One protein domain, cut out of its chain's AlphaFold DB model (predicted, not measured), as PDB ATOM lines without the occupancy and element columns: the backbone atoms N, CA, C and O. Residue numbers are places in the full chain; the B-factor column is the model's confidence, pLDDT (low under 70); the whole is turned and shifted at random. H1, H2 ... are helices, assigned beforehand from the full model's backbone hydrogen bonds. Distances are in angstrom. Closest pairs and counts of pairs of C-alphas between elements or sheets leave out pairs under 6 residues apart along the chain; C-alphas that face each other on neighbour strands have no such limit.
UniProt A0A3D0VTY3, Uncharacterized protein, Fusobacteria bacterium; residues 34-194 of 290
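AT A GLANCE: This is residues 34 to 194 of the 290 residues of an uncharacterized protein of Fusobacteria bacterium (UniProt A0A3D0VTY3). What shape is it? H4 and H5 make a long helical hairpin with residues 93 to 99 sticking out at its tip; H3, H6 and H7 pack on the last part of H5, and H8 packs on H6 and H7. Short H1 packs on H4, H2 on H3 and H9 on H7. What is it made of? The printed part has 161 residues with nine named helices, H1 to H9 along the chain, and no named strand, class all helix. It is compact, with a radius of gyration of the C-alphas of 16.6 A and spans of 52 by 42 by 27 A.

IN THESE COORDINATES: Where is the longest helix? H5, residues 102 to 125, runs 34.6 A from C-alpha 102 at (197.724, 181.464, 153.209). Where are the others? H1 is residues 37 to 41, H2 49 to 52, H3 64 to 71 and H4 74 to 94, 30.5 A long with a kink of 31 degrees near residue 88. H6 is residues 129 to 136, H7 144 to 155, H8 171 to 185 and H9 187 to 192, ending at (173.467, 157.380, 156.495).

HOW THE PARTS SIT: What touches H5? The hub H5 touches five helices, among them H7, with residues 117 to 125 of H5 alone, the closest C-alphas being Leu 125 and Asn 153, 4.5 A apart. What of the backbones? Every O i to N i+4 pair is within hydrogen-bond range in H3, H5, H6, H7 and H8. H4 has 14 of 17, H1 0 of 1 and H9 0 of 2, with 2 of 2 and 2 of 3 O i to N i+3 pairs in H1 and H9; H2 is too short.

THE WHOLE: Is it continuous? The printed part has no cut; the links H2 to H3 and H7 to H8 are long. Where is confidence low? The pLDDT is under 70 at residues 34 to 35, 54 to 61, 91 to 100 and 158 to 169.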
ATOM      1  N   ASN A  34     172.354 186.120 125.304       57.16
ATOM      2  CA  ASN A  34     173.720 186.143 124.755       57.16
ATOM      3  C   ASN A  34     174.486 184.826 124.960       57.16
ATOM      4  O   ASN A  34     175.712 184.866 125.121       57.16
ATOM      5  N   ASP A  35     173.786 183.690 124.994       67.12
ATOM      6  CA  ASP A  35     174.389 182.347 125.017       67.12
ATOM      7  C   ASP A  35     175.491 182.203 126.090       67.12
ATOM      8  O   ASP A  35     176.640 181.831 125.842       67.12
ATOM      9  N   PHE A  36     175.179 182.674 127.303       71.44
ATOM     10  CA  PHE A  36     176.078 182.645 128.466       71.44
ATOM     11  C   PHE A  36     177.468 183.306 128.274       71.44
ATOM     12  O   PHE A  36     178.372 183.125 129.090       71.44
ATOM     13  N   SER A  37     177.677 184.136 127.243       73.69
ATOM     14  CA  SER A  37     178.945 184.858 126.978       73.69
ATOM     15  C   SER A  37     179.380 185.834 128.074       73.69
ATOM     16  O   SER A  37     180.545 186.215 128.164       73.69
ATOM     17  N   PHE A  38     178.468 186.238 128.954       75.62
ATOM     18  CA  PHE A  38     178.815 187.074 130.099       75.62
ATOM     19  C   PHE A  38     179.709 186.358 131.110       75.62
ATOM     20  O   PHE A  38     180.449 187.032 131.829       75.62
ATOM     21  N   LEU A  39     179.640 185.020 131.167       81.31
ATOM     22  CA  LEU A  39     180.406 184.221 132.115       81.31
ATOM     23  C   LEU A  39     181.905 184.484 131.955       81.31
ATOM     24  O   LEU A  39     182.621 184.535 132.948       81.31
ATOM     25  N   ASP A  40     182.355 184.812 130.738       77.81
ATOM     26  CA  ASP A  40     183.740 185.158 130.392       77.81
ATOM     27  C   ASP A  40     184.285 186.387 131.147       77.81
ATOM     28  O   ASP A  40     185.503 186.561 131.271       77.81
ATOM     29  N   LYS A  41     183.394 187.234 131.681       79.25
ATOM     30  CA  LYS A  41     183.721 188.488 132.377       79.25
ATOM     31  C   LYS A  41     183.568 188.420 133.898       79.25
ATOM     32  O   LYS A  41     183.890 189.404 134.548       79.25
ATOM     33  N   VAL A  42     183.109 187.292 134.446       80.50
ATOM     34  CA  VAL A  42     182.925 187.091 135.893       80.50
ATOM     35  C   VAL A  42     184.263 187.196 136.625       80.50
ATOM     36  O   VAL A  42     185.242 186.540 136.242       80.50
ATOM     37  N   ASP A  43     184.282 187.982 137.701       82.69
ATOM     38  CA  ASP A  43     185.396 188.065 138.642       82.69
ATOM     39  C   ASP A  43     185.046 187.490 140.029       82.69
ATOM     40  O   ASP A  43     183.972 186.932 140.258       82.69
ATOM     41  N   TYR A  44     185.989 187.557 140.972       82.31
ATOM     42  CA  TYR A  44     185.801 186.988 142.308       82.31
ATOM     43  C   TYR A  44     184.688 187.667 143.130       82.31
ATOM     44  O   TYR A  44     184.076 187.032 144.001       82.31
ATOM     45  N   SER A  45     184.447 188.957 142.886       81.50
ATOM     46  CA  SER A  45     183.424 189.740 143.580       81.50
ATOM     47  C   SER A  45     182.012 189.380 143.115       81.50
ATOM     48  O   SER A  45     181.081 189.428 143.915       81.50
ATOM     49  N   ASP A  46     181.875 188.898 141.879       79.94
ATOM     50  CA  ASP A  46     180.604 188.438 141.309       79.94
ATOM     51  C   ASP A  46     180.174 187.044 141.793       79.94
ATOM     52  O   ASP A  46     179.014 186.667 141.647       79.94
ATOM     53  N   LEU A  47     181.087 186.260 142.374       83.19
ATOM     54  CA  LEU A  47     180.849 184.844 142.670       83.19
ATOM     55  C   LEU A  47     179.661 184.562 143.602       83.19
ATOM     56  O   LEU A  47     178.989 183.554 143.415       83.19
ATOM     57  N   ASP A  48     179.412 185.413 144.602       81.12
ATOM     58  CA  ASP A  48     178.258 185.225 145.498       81.12
ATOM     59  C   ASP A  48     176.946 185.523 144.755       81.12
ATOM     60  O   ASP A  48     175.958 184.812 144.897       81.12
ATOM     61  N   ARG A  49     176.961 186.508 143.850       79.81
ATOM     62  CA  ARG A  49     175.793 186.863 143.037       79.81
ATOM     63  C   ARG A  49     175.415 185.770 142.044       79.81
ATOM     64  O   ARG A  49     174.237 185.583 141.783       79.81
ATOM     65  N   LEU A  50     176.385 185.007 141.533       76.50
ATOM     66  CA  LEU A  50     176.095 183.868 140.653       76.50
ATOM     67  C   LEU A  50     175.220 182.796 141.315       76.50
ATOM     68  O   LEU A  50     174.570 182.038 140.599       76.50
ATOM     69  N   ILE A  51     175.231 182.716 142.650       76.88
ATOM     70  CA  ILE A  51     174.505 181.692 143.408       76.88
ATOM     71  C   ILE A  51     173.285 182.238 144.163       76.88
ATOM     72  O   ILE A  51     172.364 181.477 144.431       76.88
ATOM     73  N   GLU A  52     173.280 183.528 144.508       77.19
ATOM     74  CA  GLU A  52     172.255 184.160 145.354       77.19
ATOM     75  C   GLU A  52     171.304 185.096 144.581       77.19
ATOM     76  O   GLU A  52     170.268 185.473 145.121       77.19
ATOM     77  N   GLU A  53     171.625 185.509 143.347       73.38
ATOM     78  CA  GLU A  53     170.770 186.432 142.579       73.38
ATOM     79  C   GLU A  53     169.545 185.684 142.014       73.38
ATOM     80  O   GLU A  53     169.668 184.862 141.101       73.38
ATOM     81  N   GLU A  54     168.374 185.963 142.594       68.56
ATOM     82  CA  GLU A  54     167.070 185.404 142.211       68.56
ATOM     83  C   GLU A  54     166.405 186.198 141.072       68.56
ATOM     84  O   GLU A  54     166.616 187.403 140.896       68.56
ATOM     85  N   TYR A  55     165.558 185.514 140.303       59.09
ATOM     86  CA  TYR A  55     164.770 186.086 139.221       59.09
ATOM     87  C   TYR A  55     163.610 186.944 139.769       59.09
ATOM     88  O   TYR A  55     162.576 186.423 140.185       59.09
ATOM     89  N   GLU A  56     163.726 188.278 139.729       52.28
ATOM     90  CA  GLU A  56     162.589 189.175 140.001       52.28
ATOM     91  C   GLU A  56     161.596 189.158 138.818       52.28
ATOM     92  O   GLU A  56     161.785 189.863 137.822       52.28
ATOM     93  N   GLY A  57     160.525 188.363 138.919       52.06
ATOM     94  CA  GLY A  57     159.445 188.330 137.918       52.06
ATOM     95  C   GLY A  57     158.628 187.035 137.850       52.06
ATOM     96  O   GLY A  57     157.643 186.989 137.109       52.06
ATOM     97  N   ASP A  58     159.021 186.017 138.611       49.66
ATOM     98  CA  ASP A  58     158.255 184.802 138.876       49.66
ATOM     99  C   ASP A  58     158.142 184.637 140.398       49.66
ATOM    100  O   ASP A  58     159.062 185.002 141.130       49.66
ATOM    101  N   ASP A  59     157.025 184.095 140.879       52.94
ATOM    102  CA  ASP A  59     156.858 183.762 142.300       52.94
ATOM    103  C   ASP A  59     157.773 182.577 142.709       52.94
ATOM    104  O   ASP A  59     157.804 182.196 143.881       52.94
ATOM    105  N   SER A  60     158.512 181.985 141.755       58.84
ATOM    106  CA  SER A  60     159.392 180.824 141.943       58.84
ATOM    107  C   SER A  60     160.715 181.126 142.663       58.84
ATOM    108  O   SER A  60     161.225 180.246 143.358       58.84
ATOM    109  N   GLY A  61     161.261 182.346 142.533       68.62
ATOM    110  CA  GLY A  61     162.555 182.724 143.124       68.62
ATOM    111  C   GLY A  61     163.771 182.007 142.509       68.62
ATOM    112  O   GLY A  61     164.752 181.751 143.206       68.62
ATOM    113  N   ASP A  62     163.717 181.633 141.226       73.50
ATOM    114  CA  ASP A  62     164.789 180.857 140.584       73.50
ATOM    115  C   ASP A  62     166.098 181.651 140.423       73.50
ATOM    116  O   ASP A  62     166.108 182.810 140.011       73.50
ATOM    117  N   THR A  63     167.233 181.009 140.707       80.62
ATOM    118  CA  THR A  63     168.584 181.578 140.545       80.62
ATOM    119  C   THR A  63     169.208 181.212 139.194       80.62
ATOM    120  O   THR A  63     168.721 180.337 138.477       80.62
ATOM    121  N   LEU A  64     170.358 181.808 138.846       81.62
ATOM    122  CA  LEU A  64     171.124 181.393 137.660       81.62
ATOM    123  C   LEU A  64     171.494 179.899 137.699       81.62
ATOM    124  O   LEU A  64     171.486 179.245 136.657       81.62
ATOM    125  N   ILE A  65     171.805 179.357 138.882       87.38
ATOM    126  CA  ILE A  65     172.086 177.927 139.034       87.38
ATOM    127  C   ILE A  65     170.835 177.109 138.729       87.38
ATOM    128  O   ILE A  65     170.964 176.087 138.066       87.38
ATOM    129  N   ASP A  66     169.652 177.546 139.169       84.44
ATOM    130  CA  ASP A  66     168.398 176.855 138.849       84.44
ATOM    131  C   ASP A  66     168.191 176.810 137.330       84.44
ATOM    132  O   ASP A  66     168.028 175.729 136.779       84.44
ATOM    133  N   VAL A  67     168.350 177.941 136.631       80.75
ATOM    134  CA  VAL A  67     168.234 178.000 135.160       80.75
ATOM    135  C   VAL A  67     169.222 177.054 134.467       80.75
ATOM    136  O   VAL A  67     168.831 176.278 133.593       80.75
ATOM    137  N   ILE A  68     170.501 177.087 134.858       84.69
ATOM    138  CA  ILE A  68     171.528 176.207 134.277       84.69
ATOM    139  C   ILE A  68     171.229 174.740 134.605       84.69
ATOM    140  O   ILE A  68     171.383 173.884 133.738       84.69
ATOM    141  N   ALA A  69     170.782 174.440 135.826       87.81
ATOM    142  CA  ALA A  69     170.462 173.084 136.251       87.81
ATOM    143  C   ALA A  69     169.249 172.516 135.505       87.81
ATOM    144  O   ALA A  69     169.269 171.350 135.118       87.81
ATOM    145  N   THR A  70     168.236 173.342 135.248       80.00
ATOM    146  CA  THR A  70     167.058 172.974 134.461       80.00
ATOM    147  C   THR A  70     167.401 172.707 132.994       80.00
ATOM    148  O   THR A  70     166.796 171.827 132.386       80.00
ATOM    149  N   TRP A  71     168.351 173.434 132.396       78.75
ATOM    150  CA  TRP A  71     168.782 173.171 131.013       78.75
ATOM    151  C   TRP A  71     169.744 171.978 130.934       78.75
ATOM    152  O   TRP A  71     169.624 171.153 130.030       78.75
ATOM    153  N   ASP A  72     170.678 171.886 131.887       83.12
ATOM    154  CA  ASP A  72     171.725 170.857 131.999       83.12
ATOM    155  C   ASP A  72     172.490 170.608 130.685       83.12
ATOM    156  O   ASP A  72     172.894 169.485 130.369       83.12
ATOM    157  N   ASP A  73     172.674 171.666 129.892       85.62
ATOM    158  CA  ASP A  73     173.488 171.617 128.686       85.62
ATOM    159  C   ASP A  73     174.974 171.516 129.058       85.62
ATOM    160  O   ASP A  73     175.484 172.271 129.891       85.62
ATOM    161  N   ASN A  74     175.681 170.569 128.441       87.88
ATOM    162  CA  ASN A  74     177.057 170.261 128.811       87.88
ATOM    163  C   ASN A  74     178.025 171.424 128.530       87.88
ATOM    164  O   ASN A  74     178.955 171.642 129.311       87.88
ATOM    165  N   GLU A  75     177.828 172.176 127.444       87.31
ATOM    166  CA  GLU A  75     178.689 173.315 127.105       87.31
ATOM    167  C   GLU A  75     178.456 174.469 128.083       87.31
ATOM    168  O   GLU A  75     179.412 175.038 128.621       87.31
ATOM    169  N   VAL A  76     177.187 174.758 128.390       85.19
ATOM    170  CA  VAL A  76     176.797 175.794 129.356       85.19
ATOM    171  C   VAL A  76     177.323 175.479 130.757       85.19
ATOM    172  O   VAL A  76     177.959 176.331 131.385       85.19
ATOM    173  N   VAL A  77     177.109 174.250 131.241       90.56
ATOM    174  CA  VAL A  77     177.609 173.786 132.544       90.56
ATOM    175  C   VAL A  77     179.131 173.910 132.601       90.56
ATOM    176  O   VAL A  77     179.666 174.493 133.547       90.56
ATOM    177  N   SER A  78     179.836 173.426 131.575       90.25
ATOM    178  CA  SER A  78     181.301 173.485 131.518       90.25
ATOM    179  C   SER A  78     181.804 174.929 131.588       90.25
ATOM    180  O   SER A  78     182.660 175.254 132.414       90.25
ATOM    181  N   LYS A  79     181.206 175.834 130.803       88.31
ATOM    182  CA  LYS A  79     181.552 177.262 130.794       88.31
ATOM    183  C   LYS A  79     181.310 177.936 132.147       88.31
ATOM    184  O   LYS A  79     182.102 178.788 132.571       88.31
ATOM    185  N   PHE A  80     180.238 177.562 132.842       90.31
ATOM    186  CA  PHE A  80     179.938 178.054 134.186       90.31
ATOM    187  C   PHE A  80     180.995 177.610 135.204       90.31
ATOM    188  O   PHE A  80     181.571 178.453 135.902       90.31
ATOM    189  N   ILE A  81     181.340 176.319 135.220       91.31
ATOM    190  CA  ILE A  81     182.392 175.768 136.086       91.31
ATOM    191  C   ILE A  81     183.751 176.430 135.821       91.31
ATOM    192  O   ILE A  81     184.438 176.855 136.759       91.31
ATOM    193  N   GLU A  82     184.145 176.567 134.554       90.44
ATOM    194  CA  GLU A  82     185.386 177.240 134.160       90.44
ATOM    195  C   GLU A  82     185.431 178.695 134.623       90.44
ATOM    196  O   GLU A  82     186.478 179.182 135.056       90.44
ATOM    197  N   SER A  83     184.293 179.386 134.586       89.12
ATOM    198  CA  SER A  83     184.206 180.787 134.986       89.12
ATOM    199  C   SER A  83     184.408 180.969 136.487       89.12
ATOM    200  O   SER A  83     185.179 181.847 136.886       89.12
ATOM    201  N   ILE A  84     183.840 180.085 137.315       90.94
ATOM    202  CA  ILE A  84     184.114 180.063 138.759       90.94
ATOM    203  C   ILE A  84     185.597 179.766 139.016       90.94
ATOM    204  O   ILE A  84     186.257 180.474 139.778       90.94
ATOM    205  N   ASN A  85     186.147 178.738 138.359       89.62
ATOM    206  CA  ASN A  85     187.556 178.361 138.500       89.62
ATOM    207  C   ASN A  85     188.494 179.522 138.146       89.62
ATOM    208  O   ASN A  85     189.421 179.826 138.897       89.62
ATOM    209  N   ARG A  86     188.233 180.197 137.026       89.56
ATOM    210  CA  ARG A  86     189.008 181.346 136.554       89.56
ATOM    211  C   ARG A  86     188.922 182.525 137.519       89.56
ATOM    212  O   ARG A  86     189.957 183.110 137.828       89.56
ATOM    213  N   ALA A  87     187.727 182.865 137.999       86.00
ATOM    214  CA  ALA A  87     187.523 183.964 138.941       86.00
ATOM    215  C   ALA A  87     188.287 183.747 140.258       86.00
ATOM    216  O   ALA A  87     188.903 184.677 140.773       86.00
ATOM    217  N   VAL A  88     188.311 182.511 140.766       86.25
ATOM    218  CA  VAL A  88     189.072 182.147 141.971       86.25
ATOM    219  C   VAL A  88     190.582 182.189 141.713       86.25
ATOM    220  O   VAL A  88     191.314 182.797 142.489       86.25
ATOM    221  N   ASN A  89     191.051 181.607 140.605       81.81
ATOM    222  CA  ASN A  89     192.483 181.509 140.298       81.81
ATOM    223  C   ASN A  89     193.123 182.858 139.917       81.81
ATOM    224  O   ASN A  89     194.331 183.016 140.046       81.81
ATOM    225  N   ARG A  90     192.356 183.848 139.440       77.56
ATOM    226  CA  ARG A  90     192.897 185.184 139.114       77.56
ATOM    227  C   ARG A  90     193.352 185.970 140.346       77.56
ATOM    228  O   ARG A  90     194.301 186.738 140.237       77.56
ATOM    229  N   ILE A  91     192.769 185.707 141.521       66.62
ATOM    230  CA  ILE A  91     193.280 186.244 142.797       66.62
ATOM    231  C   ILE A  91     194.730 185.810 143.019       66.62
ATOM    232  O   ILE A  91     195.521 186.571 143.577       66.62
ATOM    233  N   ASP A  92     195.084 184.608 142.548       55.56
ATOM    234  CA  ASP A  92     196.434 184.079 142.686       55.56
ATOM    235  C   ASP A  92     197.468 184.755 141.769       55.56
ATOM    236  O   ASP A  92     198.669 184.622 141.994       55.56
ATOM    237  N   ILE A  93     197.023 185.487 140.743       57.62
ATOM    238  CA  ILE A  93     197.891 186.083 139.717       57.62
ATOM    239  C   ILE A  93     198.137 187.571 139.993       57.62
ATOM    240  O   ILE A  93     199.268 188.036 139.846       57.62
ATOM    241  N   ASP A  94     197.119 188.308 140.442       56.28
ATOM    242  CA  ASP A  94     197.236 189.754 140.693       56.28
ATOM    243  C   ASP A  94     197.937 190.082 142.032       56.28
ATOM    244  O   ASP A  94     198.309 191.228 142.295       56.28
ATOM    245  N   GLY A  95     198.185 189.069 142.870       51.75
ATOM    246  CA  GLY A  95     199.035 189.139 144.056       51.75
ATOM    247  C   GLY A  95     200.414 188.538 143.793       51.75
ATOM    248  O   GLY A  95     200.579 187.329 143.904       51.75
ATOM    249  N   PHE A  96     201.394 189.391 143.468       45.62
ATOM    250  CA  PHE A  96     202.842 189.124 143.375       45.62
ATOM    251  C   PHE A  96     203.276 187.782 144.011       45.62
ATOM    252  O   PHE A  96     203.203 187.618 145.232       45.62
ATOM    253  N   TYR A  97     203.749 186.867 143.156       49.84
ATOM    254  CA  TYR A  97     203.950 185.412 143.309       49.84
ATOM    255  C   TYR A  97     204.585 184.856 144.606       49.84
ATOM    256  O   TYR A  97     204.609 183.641 144.782       49.84
ATOM    257  N   ASP A  98     205.040 185.688 145.541       51.66
ATOM    258  CA  ASP A  98     205.775 185.247 146.730       51.66
ATOM    259  C   ASP A  98     205.036 185.425 148.067       51.66
ATOM    260  O   ASP A  98     205.516 184.911 149.079       51.66
ATOM    261  N   ARG A  99     203.887 186.125 148.135       52.91
ATOM    262  CA  ARG A  99     203.161 186.334 149.414       52.91
ATOM    263  C   ARG A  99     201.652 186.493 149.270       52.91
ATOM    264  O   ARG A  99     201.073 187.449 149.786       52.91
ATOM    265  N   ILE A 100     200.987 185.543 148.629       57.72
ATOM    266  CA  ILE A 100     199.561 185.401 148.920       57.72
ATOM    267  C   ILE A 100     199.472 184.798 150.308       57.72
ATOM    268  O   ILE A 100     199.932 183.679 150.536       57.72
ATOM    269  N   ASP A 101     198.944 185.591 151.237       71.19
ATOM    270  CA  ASP A 101     198.652 185.143 152.587       71.19
ATOM    271  C   ASP A 101     197.858 183.833 152.484       71.19
ATOM    272  O   ASP A 101     196.813 183.769 151.833       71.19
ATOM    273  N   GLU A 102     198.371 182.776 153.108       79.81
ATOM    274  CA  GLU A 102     197.724 181.464 153.209       79.81
ATOM    275  C   GLU A 102     196.251 181.605 153.639       79.81
ATOM    276  O   GLU A 102     195.382 180.839 153.217       79.81
ATOM    277  N   LYS A 103     195.937 182.645 154.421       79.81
ATOM    278  CA  LYS A 103     194.572 183.015 154.797       79.81
ATOM    279  C   LYS A 103     193.679 183.361 153.598       79.81
ATOM    280  O   LYS A 103     192.523 182.943 153.577       79.81
ATOM    281  N   ILE A 104     194.189 184.098 152.610       80.38
ATOM    282  CA  ILE A 104     193.454 184.481 151.393       80.38
ATOM    283  C   ILE A 104     193.215 183.248 150.519       80.38
ATOM    284  O   ILE A 104     192.084 183.029 150.088       80.38
ATOM    285  N   ARG A 105     194.226 182.385 150.342       80.12
ATOM    286  CA  ARG A 105     194.072 181.122 149.591       80.12
ATOM    287  C   ARG A 105     193.022 180.213 150.208       80.12
ATOM    288  O   ARG A 105     192.149 179.699 149.509       80.12
ATOM    289  N   ARG A 106     193.054 180.055 151.533       84.50
ATOM    290  CA  ARG A 106     192.032 179.287 152.257       84.50
ATOM    291  C   ARG A 106     190.647 179.900 152.104       84.50
ATOM    292  O   ARG A 106     189.696 179.164 151.863       84.50
ATOM    293  N   ALA A 107     190.520 181.223 152.204       85.31
ATOM    294  CA  ALA A 107     189.241 181.901 152.012       85.31
ATOM    295  C   ALA A 107     188.685 181.680 150.594       85.31
ATOM    296  O   ALA A 107     187.519 181.317 150.456       85.31
ATOM    297  N   ALA A 108     189.524 181.810 149.564       86.12
ATOM    298  CA  ALA A 108     189.140 181.597 148.174       86.12
ATOM    299  C   ALA A 108     188.752 180.131 147.900       86.12
ATOM    300  O   ALA A 108     187.714 179.868 147.292       86.12
ATOM    301  N   SER A 109     189.515 179.169 148.430       87.31
ATOM    302  CA  SER A 109     189.189 177.739 148.348       87.31
ATOM    303  C   SER A 109     187.882 177.397 149.072       87.31
ATOM    304  O   SER A 109     187.080 176.615 148.561       87.31
ATOM    305  N   ASN A 110     187.638 177.985 150.246       89.31
ATOM    306  CA  ASN A 110     186.397 177.779 150.994       89.31
ATOM    307  C   ASN A 110     185.198 178.390 150.268       89.31
ATOM    308  O   ASN A 110     184.152 177.748 150.184       89.31
ATOM    309  N   LYS A 111     185.353 179.593 149.696       89.94
ATOM    310  CA  LYS A 111     184.317 180.238 148.880       89.94
ATOM    311  C   LYS A 111     183.985 179.388 147.659       89.94
ATOM    312  O   LYS A 111     182.820 179.081 147.431       89.94
ATOM    313  N   LYS A 112     185.013 178.923 146.940       91.00
ATOM    314  CA  LYS A 112     184.865 177.989 145.821       91.00
ATOM    315  C   LYS A 112     184.073 176.759 146.250       91.00
ATOM    316  O   LYS A 112     183.038 176.471 145.666       91.00
ATOM    317  N   ARG A 113     184.494 176.076 147.318       91.75
ATOM    318  CA  ARG A 113     183.779 174.897 147.825       91.75
ATOM    319  C   ARG A 113     182.312 175.207 148.145       91.75
ATOM    320  O   ARG A 113     181.453 174.438 147.737       91.75
ATOM    321  N   LYS A 114     182.021 176.323 148.827       91.56
ATOM    322  CA  LYS A 114     180.646 176.743 149.159       91.56
ATOM    323  C   LYS A 114     179.780 176.876 147.899       91.56
ATOM    324  O   LYS A 114     178.679 176.342 147.874       91.56
ATOM    325  N   ILE A 115     180.300 177.526 146.858       92.12
ATOM    326  CA  ILE A 115     179.601 177.707 145.575       92.12
ATOM    327  C   ILE A 115     179.280 176.360 144.932       92.12
ATOM    328  O   ILE A 115     178.138 176.119 144.559       92.12
ATOM    329  N   PHE A 116     180.257 175.455 144.848       94.50
ATOM    330  CA  PHE A 116     180.036 174.145 144.231       94.50
ATOM    331  C   PHE A 116     179.101 173.239 145.046       94.50
ATOM    332  O   PHE A 116     178.388 172.429 144.464       94.50
ATOM    333  N   ILE A 117     179.059 173.380 146.376       94.56
ATOM    334  CA  ILE A 117     178.050 172.701 147.204       94.56
ATOM    335  C   ILE A 117     176.647 173.225 146.888       94.56
ATOM    336  O   ILE A 117     175.714 172.433 146.789       94.56
ATOM    337  N   GLU A 118     176.486 174.534 146.693       92.56
ATOM    338  CA  GLU A 118     175.194 175.099 146.298       92.56
ATOM    339  C   GLU A 118     174.793 174.659 144.881       92.56
ATOM    340  O   GLU A 118     173.652 174.255 144.664       92.56
ATOM    341  N   CYS A 119     175.758 174.602 143.955       93.69
ATOM    342  CA  CYS A 119     175.557 174.018 142.626       93.69
ATOM    343  C   CYS A 119     175.057 172.574 142.730       93.69
ATOM    344  O   CYS A 119     174.047 172.245 142.122       93.69
ATOM    345  N   LEU A 120     175.699 171.732 143.549       95.12
ATOM    346  CA  LEU A 120     175.258 170.354 143.777       95.12
ATOM    347  C   LEU A 120     173.843 170.287 144.353       95.12
ATOM    348  O   LEU A 120     173.051 169.470 143.899       95.12
ATOM    349  N   LYS A 121     173.490 171.137 145.325       93.88
ATOM    350  CA  LYS A 121     172.143 171.126 145.917       93.88
ATOM    351  C   LYS A 121     171.063 171.385 144.881       93.88
ATOM    352  O   LYS A 121     170.082 170.640 144.858       93.88
ATOM    353  N   LYS A 122     171.241 172.412 144.048       91.38
ATOM    354  CA  LYS A 122     170.299 172.737 142.973       91.38
ATOM    355  C   LYS A 122     170.341 171.678 141.875       91.38
ATOM    356  O   LYS A 122     169.296 171.180 141.480       91.38
ATOM    357  N   ALA A 123     171.524 171.237 141.462       92.62
ATOM    358  CA  ALA A 123     171.672 170.203 140.447       92.62
ATOM    359  C   ALA A 123     171.003 168.881 140.865       92.62
ATOM    360  O   ALA A 123     170.277 168.302 140.072       92.62
ATOM    361  N   CYS A 124     171.142 168.435 142.118       93.06
ATOM    362  CA  CYS A 124     170.417 167.276 142.653       93.06
ATOM    363  C   CYS A 124     168.899 167.510 142.730       93.06
ATOM    364  O   CYS A 124     168.119 166.588 142.490       93.06
ATOM    365  N   LEU A 125     168.462 168.736 143.039       90.69
ATOM    366  CA  LEU A 125     167.040 169.077 143.082       90.69
ATOM    367  C   LEU A 125     166.391 168.993 141.693       90.69
ATOM    368  O   LEU A 125     165.313 168.420 141.573       90.69
ATOM    369  N   HIS A 126     167.079 169.481 140.661       88.44
ATOM    370  CA  HIS A 126     166.645 169.439 139.256       88.44
ATOM    371  C   HIS A 126     167.085 168.158 138.519       88.44
ATOM    372  O   HIS A 126     166.806 168.005 137.337       88.44
ATOM    373  N   LYS A 127     167.796 167.248 139.206       90.44
ATOM    374  CA  LYS A 127     168.428 166.029 138.658       90.44
ATOM    375  C   LYS A 127     169.263 166.287 137.388       90.44
ATOM    376  O   LYS A 127     169.259 165.542 136.415       90.44
ATOM    377  N   SER A 128     170.028 167.371 137.443       90.44
ATOM    378  CA  SER A 128     170.912 167.894 136.403       90.44
ATOM    379  C   SER A 128     172.225 167.099 136.348       90.44
ATOM    380  O   SER A 128     173.183 167.397 137.063       90.44
ATOM    381  N   ILE A 129     172.261 166.020 135.565       90.25
ATOM    382  CA  ILE A 129     173.348 165.030 135.571       90.25
ATOM    383  C   ILE A 129     174.695 165.617 135.135       90.25
ATOM    384  O   ILE A 129     175.711 165.323 135.776       90.25
ATOM    385  N   ASN A 130     174.746 166.449 134.089       90.56
ATOM    386  CA  ASN A 130     176.020 167.043 133.664       90.56
ATOM    387  C   ASN A 130     176.541 167.998 134.742       90.56
ATOM    388  O   ASN A 130     177.726 167.963 135.084       90.56
ATOM    389  N   PHE A 131     175.650 168.780 135.353       93.00
ATOM    390  CA  PHE A 131     176.023 169.700 136.422       93.00
ATOM    391  C   PHE A 131     176.452 168.984 137.714       93.00
ATOM    392  O   PHE A 131     177.433 169.391 138.349       93.00
ATOM    393  N   ILE A 132     175.798 167.873 138.078       93.94
ATOM    394  CA  ILE A 132     176.221 167.001 139.186       93.94
ATOM    395  C   ILE A 132     177.637 166.473 138.928       93.94
ATOM    396  O   ILE A 132     178.518 166.633 139.780       93.94
ATOM    397  N   ARG A 133     177.880 165.881 137.747       92.56
ATOM    398  CA  ARG A 133     179.188 165.322 137.365       92.56
ATOM    399  C   ARG A 133     180.291 166.371 137.457       92.56
ATOM    400  O   ARG A 133     181.268 166.155 138.172       92.56
ATOM    401  N   ALA A 134     180.100 167.514 136.797       92.12
ATOM    402  CA  ALA A 134     181.089 168.587 136.756       92.12
ATOM    403  C   ALA A 134     181.371 169.167 138.154       92.12
ATOM    404  O   ALA A 134     182.514 169.471 138.497       92.12
ATOM    405  N   SER A 135     180.349 169.270 139.008       92.69
ATOM    406  CA  SER A 135     180.528 169.789 140.368       92.69
ATOM    407  C   SER A 135     181.302 168.825 141.276       92.69
ATOM    408  O   SER A 135     182.126 169.267 142.087       92.69
ATOM    409  N   PHE A 136     181.109 167.510 141.119       91.62
ATOM    410  CA  PHE A 136     181.859 166.495 141.867       91.62
ATOM    411  C   PHE A 136     183.337 166.378 141.466       91.62
ATOM    412  O   PHE A 136     184.136 165.869 142.251       91.62
ATOM    413  N   GLU A 137     183.751 166.890 140.303       88.69
ATOM    414  CA  GLU A 137     185.183 167.012 139.975       88.69
ATOM    415  C   GLU A 137     185.905 168.014 140.892       88.69
ATOM    416  O   GLU A 137     187.117 167.918 141.115       88.69
ATOM    417  N   VAL A 138     185.157 168.962 141.466       85.69
ATOM    418  CA  VAL A 138     185.687 170.016 142.336       85.69
ATOM    419  C   VAL A 138     185.455 169.706 143.815       85.69
ATOM    420  O   VAL A 138     186.365 169.881 144.634       85.69
ATOM    421  N   VAL A 139     184.263 169.230 144.181       88.94
ATOM    422  CA  VAL A 139     183.930 168.852 145.562       88.94
ATOM    423  C   VAL A 139     184.389 167.424 145.825       88.94
ATOM    424  O   VAL A 139     183.678 166.460 145.572       88.94
ATOM    425  N   LYS A 140     185.601 167.290 146.371       79.19
ATOM    426  CA  LYS A 140     186.231 165.982 146.619       79.19
ATOM    427  C   LYS A 140     185.621 165.179 147.770       79.19
ATOM    428  O   LYS A 140     185.853 163.979 147.842       79.19
ATOM    429  N   SER A 141     184.929 165.831 148.704       85.44
ATOM    430  CA  SER A 141     184.293 165.163 149.840       85.44
ATOM    431  C   SER A 141     183.136 165.978 150.410       85.44
ATOM    432  O   SER A 141     183.189 167.216 150.466       85.44
ATOM    433  N   LEU A 142     182.112 165.258 150.869       93.25
ATOM    434  CA  LEU A 142     180.928 165.803 151.525       93.25
ATOM    435  C   LEU A 142     180.957 165.543 153.036       93.25
ATOM    436  O   LEU A 142     181.378 164.478 153.512       93.25
ATOM    437  N   SER A 143     180.461 166.507 153.810       94.31
ATOM    438  CA  SER A 143     180.040 166.246 155.187       94.31
ATOM    439  C   SER A 143     178.822 165.309 155.199       94.31
ATOM    440  O   SER A 143     178.236 165.012 154.155       94.31
ATOM    441  N   ASN A 144     178.456 164.789 156.371       95.81
ATOM    442  CA  ASN A 144     177.265 163.941 156.480       95.81
ATOM    443  C   ASN A 144     175.998 164.740 156.157       95.81
ATOM    444  O   ASN A 144     175.167 164.275 155.387       95.81
ATOM    445  N   GLU A 145     175.914 165.967 156.665       96.31
ATOM    446  CA  GLU A 145     174.788 166.875 156.452       96.31
ATOM    447  C   GLU A 145     174.657 167.270 154.975       96.31
ATOM    448  O   GLU A 145     173.555 167.336 154.436       96.31
ATOM    449  N   GLU A 146     175.784 167.514 154.298       96.56
ATOM    450  CA  GLU A 146     175.791 167.791 152.861       96.56
ATOM    451  C   GLU A 146     175.306 166.575 152.069       96.56
ATOM    452  O   GLU A 146     174.432 166.720 151.221       96.56
ATOM    453  N   PHE A 147     175.818 165.378 152.367       96.62
ATOM    454  CA  PHE A 147     175.384 164.149 151.704       96.62
ATOM    455  C   PHE A 147     173.884 163.890 151.888       96.62
ATOM    456  O   PHE A 147     173.187 163.640 150.908       96.62
ATOM    457  N   GLU A 148     173.374 163.994 153.117       95.81
ATOM    458  CA  GLU A 148     171.948 163.824 153.417       95.81
ATOM    459  C   GLU A 148     171.098 164.857 152.672       95.81
ATOM    460  O   GLU A 148     170.093 164.503 152.056       95.81
ATOM    461  N   SER A 149     171.527 166.123 152.652       96.06
ATOM    462  CA  SER A 149     170.837 167.176 151.905       96.06
ATOM    463  C   SER A 149     170.783 166.878 150.405       96.06
ATOM    464  O   SER A 149     169.731 167.071 149.795       96.06
ATOM    465  N   LEU A 150     171.884 166.419 149.800       96.81
ATOM    466  CA  LEU A 150     171.909 166.075 148.376       96.81
ATOM    467  C   LEU A 150     171.045 164.847 148.077       96.81
ATOM    468  O   LEU A 150     170.287 164.858 147.112       96.81
ATOM    469  N   LEU A 151     171.103 163.824 148.931       96.25
ATOM    470  CA  LEU A 151     170.300 162.608 148.819       96.25
ATOM    471  C   LEU A 151     168.800 162.916 148.856       96.25
ATOM    472  O   LEU A 151     168.046 162.447 148.003       96.25
ATOM    473  N   HIS A 152     168.373 163.753 149.803       94.38
ATOM    474  CA  HIS A 152     166.992 164.220 149.873       94.38
ATOM    475  C   HIS A 152     166.589 165.020 148.632       94.38
ATOM    476  O   HIS A 152     165.492 164.818 148.116       94.38
ATOM    477  N   ASN A 153     167.468 165.882 148.117       93.94
ATOM    478  CA  ASN A 153     167.191 166.641 146.899       93.94
ATOM    479  C   ASN A 153     167.057 165.735 145.666       93.94
ATOM    480  O   ASN A 153     166.142 165.952 144.874       93.94
ATOM    481  N   CYS A 154     167.897 164.701 145.525       93.38
ATOM    482  CA  CYS A 154     167.775 163.724 144.439       93.38
ATOM    483  C   CYS A 154     166.404 163.036 144.454       93.38
ATOM    484  O   CYS A 154     165.769 162.934 143.413       93.38
ATOM    485  N   LEU A 155     165.927 162.611 145.626       90.81
ATOM    486  CA  LEU A 155     164.672 161.859 145.776       90.81
ATOM    487  C   LEU A 155     163.407 162.727 145.741       90.81
ATOM    488  O   LEU A 155     162.301 162.209 145.591       90.81
ATOM    489  N   ARG A 156     163.540 164.046 145.905       85.94
ATOM    490  CA  ARG A 156     162.404 164.969 145.904       85.94
ATOM    491  C   ARG A 156     161.892 165.192 144.483       85.94
ATOM    492  O   ARG A 156     162.666 165.584 143.618       85.94
ATOM    493  N   VAL A 157     160.591 165.036 144.265       75.25
ATOM    494  CA  VAL A 157     159.914 165.457 143.029       75.25
ATOM    495  C   VAL A 157     159.118 166.721 143.348       75.25
ATOM    496  O   VAL A 157     158.235 166.690 144.204       75.25
ATOM    497  N   GLU A 158     159.480 167.847 142.734       66.12
ATOM    498  CA  GLU A 158     158.731 169.107 142.821       66.12
ATOM    499  C   GLU A 158     158.080 169.389 141.464       66.12
ATOM    500  O   GLU A 158     158.760 169.340 140.441       66.12
ATOM    501  N   GLU A 159     156.782 169.700 141.462       58.41
ATOM    502  CA  GLU A 159     156.069 170.119 140.249       58.41
ATOM    503  C   GLU A 159     156.737 171.365 139.643       58.41
ATOM    504  O   GLU A 159     156.982 172.344 140.350       58.41
ATOM    505  N   GLY A 160     157.027 171.340 138.337       53.56
ATOM    506  CA  GLY A 160     157.564 172.493 137.608       53.56
ATOM    507  C   GLY A 160     159.068 172.736 137.764       53.56
ATOM    508  O   GLY A 160     159.573 173.703 137.200       53.56
ATOM    509  N   LYS A 161     159.792 171.869 138.484       56.09
ATOM    510  CA  LYS A 161     161.270 171.856 138.541       56.09
ATOM    511  C   LYS A 161     161.872 170.665 137.804       56.09
ATOM    512  O   LYS A 161     162.979 170.220 138.106       56.09
ATOM    513  N   GLU A 162     161.120 170.111 136.859       59.19
ATOM    514  CA  GLU A 162     161.656 169.107 135.956       59.19
ATOM    515  C   GLU A 162     162.655 169.747 134.983       59.19
ATOM    516  O   GLU A 162     162.495 170.885 134.534       59.19
ATOM    517  N   LYS A 163     163.700 168.991 134.644       63.44
ATOM    518  CA  LYS A 163     164.660 169.361 133.608       63.44
ATOM    519  C   LYS A 163     163.935 169.600 132.277       63.44
ATOM    520  O   LYS A 163     162.982 168.900 131.927       63.44
ATOM    521  N   VAL A 164     164.407 170.563 131.485       55.50
ATOM    522  CA  VAL A 164     163.931 170.744 130.107       55.50
ATOM    523  C   VAL A 164     164.491 169.599 129.267       55.50
ATOM    524  O   VAL A 164     165.634 169.602 128.814       55.50
ATOM    525  N   HIS A 165     163.675 168.568 129.096       50.53
ATOM    526  CA  HIS A 165     164.035 167.384 128.336       50.53
ATOM    527  C   HIS A 165     164.044 167.668 126.831       50.53
ATOM    528  O   HIS A 165     162.997 167.765 126.193       50.53
ATOM    529  N   PHE A 166     165.236 167.713 126.232       49.09
ATOM    530  CA  PHE A 166     165.391 167.587 124.776       49.09
ATOM    531  C   PHE A 166     165.339 166.117 124.306       49.09
ATOM    532  O   PHE A 166     165.149 165.848 123.121       49.09
ATOM    533  N   VAL A 167     165.471 165.164 125.240       47.62
ATOM    534  CA  VAL A 167     165.367 163.710 125.039       47.62
ATOM    535  C   VAL A 167     164.352 163.161 126.044       47.62
ATOM    536  O   VAL A 167     164.422 163.523 127.216       47.62
ATOM    537  N   TYR A 168     163.420 162.306 125.607       47.28
ATOM    538  CA  TYR A 168     162.413 161.678 126.475       47.28
ATOM    539  C   TYR A 168     163.081 160.777 127.533       47.28
ATOM    540  O   TYR A 168     163.324 159.599 127.276       47.28
ATOM    541  N   HIS A 169     163.358 161.324 128.717       56.31
ATOM    542  CA  HIS A 169     163.691 160.572 129.928       56.31
ATOM    543  C   HIS A 169     162.497 160.630 130.892       56.31
ATOM    544  O   HIS A 169     161.747 161.605 130.894       56.31
ATOM    545  N   MET A 170     162.283 159.564 131.668       74.25
ATOM    546  CA  MET A 170     161.336 159.591 132.788       74.25
ATOM    547  C   MET A 170     162.038 160.184 134.011       74.25
ATOM    548  O   MET A 170     163.233 159.945 134.195       74.25
ATOM    549  N   ILE A 171     161.302 160.906 134.861       81.31
ATOM    550  CA  ILE A 171     161.844 161.527 136.080       81.31
ATOM    551  C   ILE A 171     162.531 160.498 136.991       81.31
ATOM    552  O   ILE A 171     163.554 160.790 137.604       81.31
ATOM    553  N   GLU A 172     162.031 159.261 137.031       86.88
ATOM    554  CA  GLU A 172     162.633 158.149 137.766       86.88
ATOM    555  C   GLU A 172     164.035 157.797 137.252       86.88
ATOM    556  O   GLU A 172     164.903 157.439 138.047       86.88
ATOM    557  N   GLY A 173     164.275 157.936 135.945       87.50
ATOM    558  CA  GLY A 173     165.589 157.734 135.338       87.50
ATOM    559  C   GLY A 173     166.583 158.820 135.728       87.50
ATOM    560  O   GLY A 173     167.712 158.511 136.101       87.50
ATOM    561  N   ASP A 174     166.151 160.079 135.740       86.56
ATOM    562  CA  ASP A 174     166.995 161.187 136.190       86.56
ATOM    563  C   ASP A 174     167.341 161.060 137.683       86.56
ATOM    564  O   ASP A 174     168.486 161.274 138.089       86.56
ATOM    565  N   ILE A 175     166.371 160.655 138.514       91.62
ATOM    566  CA  ILE A 175     166.611 160.346 139.931       91.62
ATOM    567  C   ILE A 175     167.623 159.207 140.053       91.62
ATOM    568  O   ILE A 175     168.575 159.318 140.831       91.62
ATOM    569  N   TYR A 176     167.433 158.124 139.292       92.81
ATOM    570  CA  TYR A 176     168.337 156.980 139.288       92.81
ATOM    571  C   TYR A 176     169.771 157.412 138.962       92.81
ATOM    572  O   TYR A 176     170.685 157.113 139.729       92.81
ATOM    573  N   GLU A 177     169.976 158.157 137.873       92.12
ATOM    574  CA  GLU A 177     171.306 158.604 137.451       92.12
ATOM    575  C   GLU A 177     171.935 159.561 138.474       92.12
ATOM    576  O   GLU A 177     173.116 159.433 138.808       92.12
ATOM    577  N   ALA A 178     171.155 160.485 139.044       93.50
ATOM    578  CA  ALA A 178     171.646 161.399 140.071       93.50
ATOM    579  C   ALA A 178     172.106 160.648 141.335       93.50
ATOM    580  O   ALA A 178     173.151 160.971 141.913       93.50
ATOM    581  N   LEU A 179     171.353 159.628 141.758       95.56
ATOM    582  CA  LEU A 179     171.715 158.760 142.880       95.56
ATOM    583  C   LEU A 179     172.920 157.870 142.564       95.56
ATOM    584  O   LEU A 179     173.775 157.701 143.432       95.56
ATOM    585  N   GLU A 180     173.014 157.344 141.339       94.00
ATOM    586  CA  GLU A 180     174.160 156.560 140.861       94.00
ATOM    587  C   GLU A 180     175.456 157.358 141.065       94.00
ATOM    588  O   GLU A 180     176.374 156.887 141.744       94.00
ATOM    589  N   TYR A 181     175.487 158.617 140.609       92.44
ATOM    590  CA  TYR A 181     176.633 159.508 140.820       92.44
ATOM    591  C   TYR A 181     176.891 159.828 142.290       92.44
ATOM    592  O   TYR A 181     178.040 159.770 142.742       92.44
ATOM    593  N   LEU A 182     175.844 160.165 143.048       94.31
ATOM    594  CA  LEU A 182     175.982 160.515 144.459       94.31
ATOM    595  C   LEU A 182     176.583 159.354 145.263       94.31
ATOM    596  O   LEU A 182     177.498 159.573 146.060       94.31
ATOM    597  N   PHE A 183     176.115 158.126 145.037       93.94
ATOM    598  CA  PHE A 183     176.622 156.938 145.722       93.94
ATOM    599  C   PHE A 183     178.012 156.539 145.245       93.94
ATOM    600  O   PHE A 183     178.847 156.195 146.081       93.94
ATOM    601  N   GLU A 184     178.311 156.629 143.947       91.12
ATOM    602  CA  GLU A 184     179.648 156.317 143.435       91.12
ATOM    603  C   GLU A 184     180.724 157.194 144.091       91.12
ATOM    604  O   GLU A 184     181.788 156.694 144.466       91.12
ATOM    605  N   LYS A 185     180.434 158.490 144.269       91.00
ATOM    606  CA  LYS A 185     181.369 159.463 144.849       91.00
ATOM    607  C   LYS A 185     181.434 159.451 146.376       91.00
ATOM    608  O   LYS A 185     182.368 160.034 146.916       91.00
ATOM    609  N   ASN A 186     180.485 158.808 147.059       91.38
ATOM    610  CA  ASN A 186     180.349 158.875 148.521       91.38
ATOM    611  C   ASN A 186     180.032 157.501 149.142       91.38
ATOM    612  O   ASN A 186     179.199 157.388 150.047       91.38
ATOM    613  N   LYS A 187     180.668 156.428 148.651       88.94
ATOM    614  CA  LYS A 187     180.415 155.043 149.104       88.94
ATOM    615  C   LYS A 187     180.611 154.859 150.611       88.94
ATOM    616  O   LYS A 187     179.937 154.042 151.233       88.94
ATOM    617  N   GLU A 188     181.499 155.634 151.227       90.50
ATOM    618  CA  GLU A 188     181.759 155.609 152.666       90.50
ATOM    619  C   GLU A 188     180.581 156.115 153.517       90.50
ATOM    620  O   GLU A 188     180.545 155.869 154.722       90.50
ATOM    621  N   LYS A 189     179.601 156.793 152.906       92.50
ATOM    622  CA  LYS A 189     178.399 157.328 153.568       92.50
ATOM    623  C   LYS A 189     177.236 156.333 153.625       92.50
ATOM    624  O   LYS A 189     176.147 156.694 154.070       92.50
ATOM    625  N   ALA A 190     177.461 155.076 153.237       90.44
ATOM    626  CA  ALA A 190     176.486 153.985 153.261       90.44
ATOM    627  C   ALA A 190     175.645 153.908 154.551       90.44
ATOM    628  O   ALA A 190     174.453 153.592 154.512       90.44
ATOM    629  N   SER A 191     176.239 154.203 155.712       92.19
ATOM    630  CA  SER A 191     175.559 154.159 157.013       92.19
ATOM    631  C   SER A 191     174.439 155.195 157.175       92.19
ATOM    632  O   SER A 191     173.531 154.949 157.963       92.19
ATOM    633  N   LEU A 192     174.466 156.302 156.426       93.19
ATOM    634  CA  LEU A 192     173.467 157.380 156.495       93.19
ATOM    635  C   LEU A 192     172.184 157.062 155.715       93.19
ATOM    636  O   LEU A 192     171.148 157.689 155.906       93.19
ATOM    637  N   ILE A 193     172.231 156.063 154.835       95.31
ATOM    638  CA  ILE A 193     171.086 155.673 154.014       95.31
ATOM    639  C   ILE A 193     170.137 154.835 154.879       95.31
ATOM    640  O   ILE A 193     170.444 153.699 155.229       95.31
ATOM    641  N   SER A 194     168.993 155.381 155.275       94.75
ATOM    642  CA  SER A 194     168.029 154.656 156.113       94.75
ATOM    643  C   SER A 194     167.205 153.641 155.311       94.75
ATOM    644  O   SER A 194     167.115 153.719 154.087       94.75
TER     645      SER A 194